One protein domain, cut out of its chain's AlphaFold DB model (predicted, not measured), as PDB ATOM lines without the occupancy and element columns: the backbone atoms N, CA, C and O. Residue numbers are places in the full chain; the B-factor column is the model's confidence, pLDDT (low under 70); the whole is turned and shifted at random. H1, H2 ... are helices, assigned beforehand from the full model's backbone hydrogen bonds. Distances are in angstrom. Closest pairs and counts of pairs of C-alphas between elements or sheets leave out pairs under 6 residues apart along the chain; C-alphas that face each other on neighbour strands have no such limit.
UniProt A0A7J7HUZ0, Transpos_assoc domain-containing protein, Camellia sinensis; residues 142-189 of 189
ATOM      1  N   ARG A 142      83.817 170.088  81.528       59.47
ATOM      2  CA  ARG A 142      84.296 170.409  80.177       59.47
ATOM      3  C   ARG A 142      84.297 169.205  79.227       59.47
ATOM      4  O   ARG A 142      84.102 169.390  78.032       59.47
ATOM      5  N   ASN A 143      84.488 167.982  79.728       70.62
ATOM      6  CA  ASN A 143      84.407 166.760  78.923       70.62
ATOM      7  C   ASN A 143      82.959 166.402  78.571       70.62
ATOM      8  O   ASN A 143      82.720 165.906  77.474       70.62
ATOM      9  N   LEU A 144      82.003 166.660  79.472       72.94
ATOM     10  CA  LEU A 144      80.577 166.449  79.199       72.94
ATOM     11  C   LEU A 144      80.049 167.466  78.186       72.94
ATOM     12  O   LEU A 144      79.406 167.069  77.219       72.94
ATOM     13  N   ASP A 145      80.382 168.744  78.370       76.19
ATOM     14  CA  ASP A 145      79.995 169.803  77.435       76.19
ATOM     15  C   ASP A 145      80.577 169.516  76.041       76.19
ATOM     16  O   ASP A 145      79.859 169.521  75.046       76.19
ATOM     17  N   LYS A 146      81.861 169.140  75.968       81.44
ATOM     18  CA  LYS A 146      82.508 168.763  74.706       81.44
ATOM     19  C   LYS A 146      81.861 167.544  74.043       81.44
ATOM     20  O   LYS A 146      81.686 167.546  72.830       81.44
ATOM     21  N   LEU A 147      81.513 166.511  74.814       81.94
ATOM     22  CA  LEU A 147      80.831 165.326  74.289       81.94
ATOM     23  C   LEU A 147      79.470 165.691  73.690       81.94
ATOM     24  O   LEU A 147      79.088 165.149  72.656       81.94
ATOM     25  N   PHE A 148      78.746 166.603  74.337       82.75
ATOM     26  CA  PHE A 148      77.448 167.061  73.865       82.75
ATOM     27  C   PHE A 148      77.568 167.872  72.573       82.75
ATOM     28  O   PHE A 148      76.858 167.591  71.609       82.75
ATOM     29  N   GLU A 149      78.531 168.793  72.520       86.00
ATOM     30  CA  GLU A 149      78.877 169.516  71.295       86.00
ATOM     31  C   GLU A 149      79.236 168.540  70.167       86.00
ATOM     32  O   GLU A 149      78.660 168.606  69.083       86.00
ATOM     33  N   ASP A 150      80.115 167.565  70.426       82.75
ATOM     34  CA  ASP A 150      80.516 166.566  69.431       82.75
ATOM     35  C   ASP A 150      79.335 165.703  68.952       82.75
ATOM     36  O   ASP A 150      79.234 165.398  67.762       82.75
ATOM     37  N   ALA A 151      78.398 165.363  69.839       83.25
ATOM     38  CA  ALA A 151      77.195 164.607  69.504       83.25
ATOM     39  C   ALA A 151      76.227 165.398  68.599       83.25
ATOM     40  O   ALA A 151      75.530 164.809  67.766       83.25
ATOM     41  N   GLN A 152      76.196 166.727  68.724       83.19
ATOM     42  CA  GLN A 152      75.365 167.606  67.897       83.19
ATOM     43  C   GLN A 152      76.006 167.989  66.557       83.19
ATOM     44  O   GLN A 152      75.321 168.516  65.677       83.19
ATOM     45  N   ARG A 153      77.294 167.694  66.343       87.50
ATOM     46  CA  ARG A 153      77.965 167.976  65.066       87.50
ATOM     47  C   ARG A 153      77.341 167.190  63.919       87.50
ATOM     48  O   ARG A 153      76.835 166.080  64.078       87.50
ATOM     49  N   LYS A 154      77.418 167.769  62.723       88.31
ATOM     50  CA  LYS A 154      77.074 167.102  61.463       88.31
ATOM     51  C   LYS A 154      78.037 165.941  61.206       88.31
ATOM     52  O   LYS A 154      79.222 166.054  61.505       88.31
ATOM     53  N   ILE A 155      77.544 164.858  60.606       87.50
ATOM     54  CA  ILE A 155      78.367 163.660  60.327       87.50
ATOM     55  C   ILE A 155      79.471 163.943  59.289       87.50
ATOM     56  O   ILE A 155      80.517 163.304  59.287       87.50
ATOM     57  N   TYR A 156      79.240 164.914  58.404       84.44
ATOM     58  CA  TYR A 156      80.214 165.482  57.469       84.44
ATOM     59  C   TYR A 156      79.815 166.932  57.150       84.44
ATOM     60  O   TYR A 156      78.692 167.345  57.449       84.44
ATOM     61  N   THR A 157      80.723 167.712  56.559       79.19
ATOM     62  CA  THR A 157      80.611 169.176  56.386       79.19
ATOM     63  C   THR A 157      79.292 169.643  55.760       79.19
ATOM     64  O   THR A 157      78.672 170.575  56.275       79.19
ATOM     65  N   ASP A 158      78.808 168.943  54.733       84.38
ATOM     66  CA  ASP A 158      77.613 169.335  53.969       84.38
ATOM     67  C   ASP A 158      76.331 168.603  54.397       84.38
ATOM     68  O   ASP A 158      75.279 168.747  53.773       84.38
ATOM     69  N   CYS A 159      76.372 167.822  55.480       80.62
ATOM     70  CA  CYS A 159      75.190 167.112  55.953       80.62
ATOM     71  C   CYS A 159      74.175 168.097  56.554       80.62
ATOM     72  O   CYS A 159      74.457 168.779  57.537       80.62
ATOM     73  N   THR A 160      72.970 168.173  55.992       78.19
ATOM     74  CA  THR A 160      71.902 169.067  56.486       78.19
ATOM     75  C   THR A 160      70.862 168.361  57.345       78.19
ATOM     76  O   THR A 160      70.061 169.022  57.993       78.19
ATOM     77  N   ARG A 161      70.863 167.024  57.353       75.88
ATOM     78  CA  ARG A 161      69.752 166.222  57.888       75.88
ATOM     79  C   ARG A 161      70.080 165.430  59.145       75.88
ATOM     80  O   ARG A 161      69.152 164.964  59.796       75.88
ATOM     81  N   LEU A 162      71.358 165.198  59.443       78.44
ATOM     82  CA  LEU A 162      71.763 164.318  60.536       78.44
ATOM     83  C   LEU A 162      72.941 164.896  61.321       78.44
ATOM     84  O   LEU A 162      73.953 165.318  60.756       78.44
ATOM     85  N   THR A 163      72.813 164.828  62.639       87.56
ATOM     86  CA  THR A 163      73.908 164.949  63.601       87.56
ATOM     87  C   THR A 163      74.485 163.573  63.930       87.56
ATOM     88  O   THR A 163      73.815 162.556  63.712       87.56
ATOM     89  N   VAL A 164      75.696 163.526  64.492       88.25
ATOM     90  CA  VAL A 164      76.337 162.293  64.986       88.25
ATOM     91  C   VAL A 164      75.382 161.517  65.894       88.25
ATOM     92  O   VAL A 164      75.156 160.326  65.689       88.25
ATOM     93  N   LEU A 165      74.737 162.204  66.834       86.94
ATOM     94  CA  LEU A 165      73.759 161.614  67.738       86.94
ATOM     95  C   LEU A 165      72.561 161.005  66.998       86.94
ATOM     96  O   LEU A 165      72.225 159.843  67.218       86.94
ATOM     97  N   SER A 166      71.927 161.769  66.105       80.88
ATOM     98  CA  SER A 166      70.759 161.288  65.353       80.88
ATOM     99  C   SER A 166      71.100 160.076  64.479       80.88
ATOM    100  O   SER A 166      70.281 159.174  64.306       80.88
ATOM    101  N   PHE A 167      72.327 160.027  63.961       87.94
ATOM    102  CA  PHE A 167      72.828 158.916  63.172       87.94
ATOM    103  C   PHE A 167      73.041 157.667  64.022       87.94
ATOM    104  O   PHE A 167      72.548 156.604  63.657       87.94
ATOM    105  N   VAL A 168      73.706 157.798  65.174       89.56
ATOM    106  CA  VAL A 168      73.912 156.685  66.111       89.56
ATOM    107  C   VAL A 168      72.572 156.111  66.567       89.56
ATOM    108  O   VAL A 168      72.392 154.896  66.530       89.56
ATOM    109  N   ILE A 169      71.601 156.965  66.910       85.38
ATOM    110  CA  ILE A 169      70.246 156.533  67.282       85.38
ATOM    111  C   ILE A 169      69.600 155.749  66.130       85.38
ATOM    112  O   ILE A 169      69.160 154.617  66.333       85.38
ATOM    113  N   LYS A 170      69.605 156.288  64.902       84.94
ATOM    114  CA  LYS A 170      69.057 155.593  63.721       84.94
ATOM    115  C   LYS A 170      69.752 154.256  63.450       84.94
ATOM    116  O   LYS A 170      69.075 153.275  63.160       84.94
ATOM    117  N   MET A 171      71.073 154.185  63.598       85.94
ATOM    118  CA  MET A 171      71.834 152.943  63.448       85.94
ATOM    119  C   MET A 171      71.475 151.914  64.522       85.94
ATOM    120  O   MET A 171      71.319 150.736  64.205       85.94
ATOM    121  N   PHE A 172      71.268 152.337  65.771       86.12
ATOM    122  CA  PHE A 172      70.766 151.461  66.831       86.12
ATOM    123  C   PHE A 172      69.355 150.946  66.531       86.12
ATOM    124  O   PHE A 172      69.099 149.754  66.696       86.12
ATOM    125  N   HIS A 173      68.458 151.800  66.030       81.00
ATOM    126  CA  HIS A 173      67.135 151.362  65.584       81.00
ATOM    127  C   HIS A 173      67.236 150.312  64.474       81.00
ATOM    128  O   HIS A 173      66.594 149.271  64.574       81.00
ATOM    129  N   ILE A 174      68.084 150.530  63.463       86.44
ATOM    130  CA  ILE A 174      68.324 149.565  62.379       86.44
ATOM    131  C   ILE A 174      68.880 148.251  62.930       86.44
ATOM    132  O   ILE A 174      68.393 147.187  62.546       86.44
ATOM    133  N   LYS A 175      69.857 148.315  63.845       86.88
ATOM    134  CA  LYS A 175      70.455 147.139  64.488       86.88
ATOM    135  C   LYS A 175      69.392 146.295  65.177       86.88
ATOM    136  O   LYS A 175      69.315 145.094  64.943       86.88
ATOM    137  N   VAL A 176      68.573 146.925  66.017       86.94
ATOM    138  CA  VAL A 176      67.541 146.242  66.804       86.94
ATOM    139  C   VAL A 176      66.435 145.709  65.897       86.94
ATOM    140  O   VAL A 176      66.091 144.532  65.985       86.94
ATOM    141  N   PHE A 177      65.920 146.541  64.990       84.44
ATOM    142  CA  PHE A 177      64.814 146.186  64.102       84.44
ATOM    143  C   PHE A 177      65.173 145.028  63.164       84.44
ATOM    144  O   PHE A 177      64.376 144.116  62.967       84.44
ATOM    145  N   ASN A 178      66.401 145.019  62.641       82.69
ATOM    146  CA  ASN A 178      66.878 143.981  61.726       82.69
ATOM    147  C   ASN A 178      67.672 142.869  62.425       82.69
ATOM    148  O   ASN A 178      68.293 142.050  61.748       82.69
ATOM    149  N   LYS A 179      67.684 142.839  63.766       86.25
ATOM    150  CA  LYS A 179      68.402 141.847  64.584       86.25
ATOM    151  C   LYS A 179      69.878 141.674  64.167       86.25
ATOM    152  O   LYS A 179      70.395 140.558  64.155       86.25
ATOM    153  N   TRP A 180      70.561 142.767  63.811       86.56
ATOM    154  CA  TRP A 180      71.985 142.724  63.471       86.56
ATOM    155  C   TRP A 180      72.791 142.225  64.669       86.56
ATOM    156  O   TRP A 180      72.587 142.658  65.806       86.56
ATOM    157  N   SER A 181      73.727 141.312  64.409       84.75
ATOM    158  CA  SER A 181      74.596 140.786  65.454       84.75
ATOM    159  C   SER A 181      75.507 141.890  65.997       84.75
ATOM    160  O   SER A 181      75.932 142.783  65.262       84.75
ATOM    161  N   ASN A 182      75.849 141.814  67.286       85.69
ATOM    162  CA  ASN A 182      76.814 142.741  67.887       85.69
ATOM    163  C   ASN A 182      78.153 142.701  67.146       85.69
ATOM    164  O   ASN A 182      78.694 143.747  66.824       85.69
ATOM    165  N   ASN A 183      78.597 141.509  66.741       84.38
ATOM    166  CA  ASN A 183      79.826 141.337  65.966       84.38
ATOM    167  C   ASN A 183      79.827 142.142  64.655       84.38
ATOM    168  O   ASN A 183      80.865 142.664  64.272       84.38
ATOM    169  N   SER A 184      78.683 142.254  63.969       80.31
ATOM    170  CA  SER A 184      78.569 143.052  62.741       80.31
ATOM    171  C   SER A 184      78.480 144.554  63.010       80.31
ATOM    172  O   SER A 184      78.812 145.342  62.131       80.31
ATOM    173  N   PHE A 185      77.973 144.952  64.174       82.38
ATOM    174  CA  PHE A 185      77.760 146.357  64.521       82.38
ATOM    175  C   PHE A 185      79.003 146.995  65.145       82.38
ATOM    176  O   PHE A 185      79.283 148.164  64.908       82.38
ATOM    177  N   ASP A 186      79.760 146.203  65.900       80.81
ATOM    178  CA  ASP A 186      80.964 146.618  66.620       80.81
ATOM    179  C   ASP A 186      82.234 146.381  65.776       80.81
ATOM    180  O   ASP A 186      83.357 146.479  66.269       80.81
ATOM    181  N   MET A 187      82.072 146.034  64.494       79.56
ATOM    182  CA  MET A 187      83.187 145.802  63.584       79.56
ATOM    183  C   MET A 187      83.913 147.124  63.307       79.56
ATOM    184  O   MET A 187      83.428 147.977  62.565       79.56
ATOM    185  N   HIS A 188      85.093 147.290  63.900       57.12
ATOM    186  CA  HIS A 188      85.981 148.409  63.608       57.12
ATOM    187  C   HIS A 188      86.627 148.203  62.228       57.12
ATOM    188  O   HIS A 188      87.257 147.174  61.990       57.12
ATOM    189  N   THR A 189      86.434 149.171  61.329       47.03
ATOM    190  CA  THR A 189      87.162 149.295  60.052       47.03
ATOM    191  C   THR A 189      88.243 150.351  60.174       47.03
ATOM    192  O   THR A 189      88.027 151.314  60.945       47.03
TER     193      THR A 189
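What this domain is: This is residues 142 to 189 of the 189 residues of the protein "Transpos_assoc domain-containing protein" of Camellia sinensis (UniProt A0A7J7HUZ0). Start at residue 142 and you trace a wide, open L of two helices, H1 and H2, which meet near their ends at a corner, with a loop of residues 153 to 163 joining them there. H1 is the shorter arm, and its residues 142 to 147 stick out free; at the far end of H2 the backbone turns back into the very short H3, which is near H2, and a last stretch of residues 186 to 189. The printed part has 48 residues, with three named helices in the order H1, H2, H3 and no named strand, and its class is all helix. The whole is loose, with a radius of gyration of the C-alphas of 12.9 A, and the C-alphas span 34 by 25 by 21 A along their three main axes.

Where its parts are: Find C-alpha 142 at (84.296, 170.409, 80.177); from there H1, residues 142 to 152, runs 15.4 A from first to last C-alpha. Go on past residues 153 to 163 to C-alpha 164 at (76.337, 162.293, 64.986), where H2 begins; it holds residues 164 to 177, is the longest helix with 14 residues, and measures 19.8 A. After residues 178 to 181 comes H3, residues 182 to 185, 5.0 A long, which ends with C-alpha 185 at (77.760, 146.357, 64.521).

How they stand to each other: Look first at Ala 151 and Leu 165, whose C-alphas, 4.9 A apart, are the closest of H1 and H2. The two helices touch, H2 with residues 164 to 165 alone, and 5 pairs of C-alphas are within 8 A. Their lines stand at a steep tilt of 67 degrees, and they run the same way. Next compare Lys 175 with Phe 185: their C-alphas, 7.3 A apart, are the closest of H2 and H3, which are close but not clearly touching. H1 and H3 are apart. In the backbones of H1 and H2 you will find every O i to N i+4 pair within hydrogen-bond range; H3, with four residues, is too short for such a pair, and its one O i to N i+3 pair is within range.

The domain as a whole: The two C-alphas farthest apart are those of Arg 142 and Asn 178, at 36.6 A. The link from H1 to H2 is long, with 11 residues, and the link from H2 to H3 is tight, with 4. The printed part has no cut and ends at Thr 189, the chain's last residue. In the B-factor column the mean pLDDT of the printed part is 81.5; the model's confidence is under 70 at residue 142 and at residues 188 to 189.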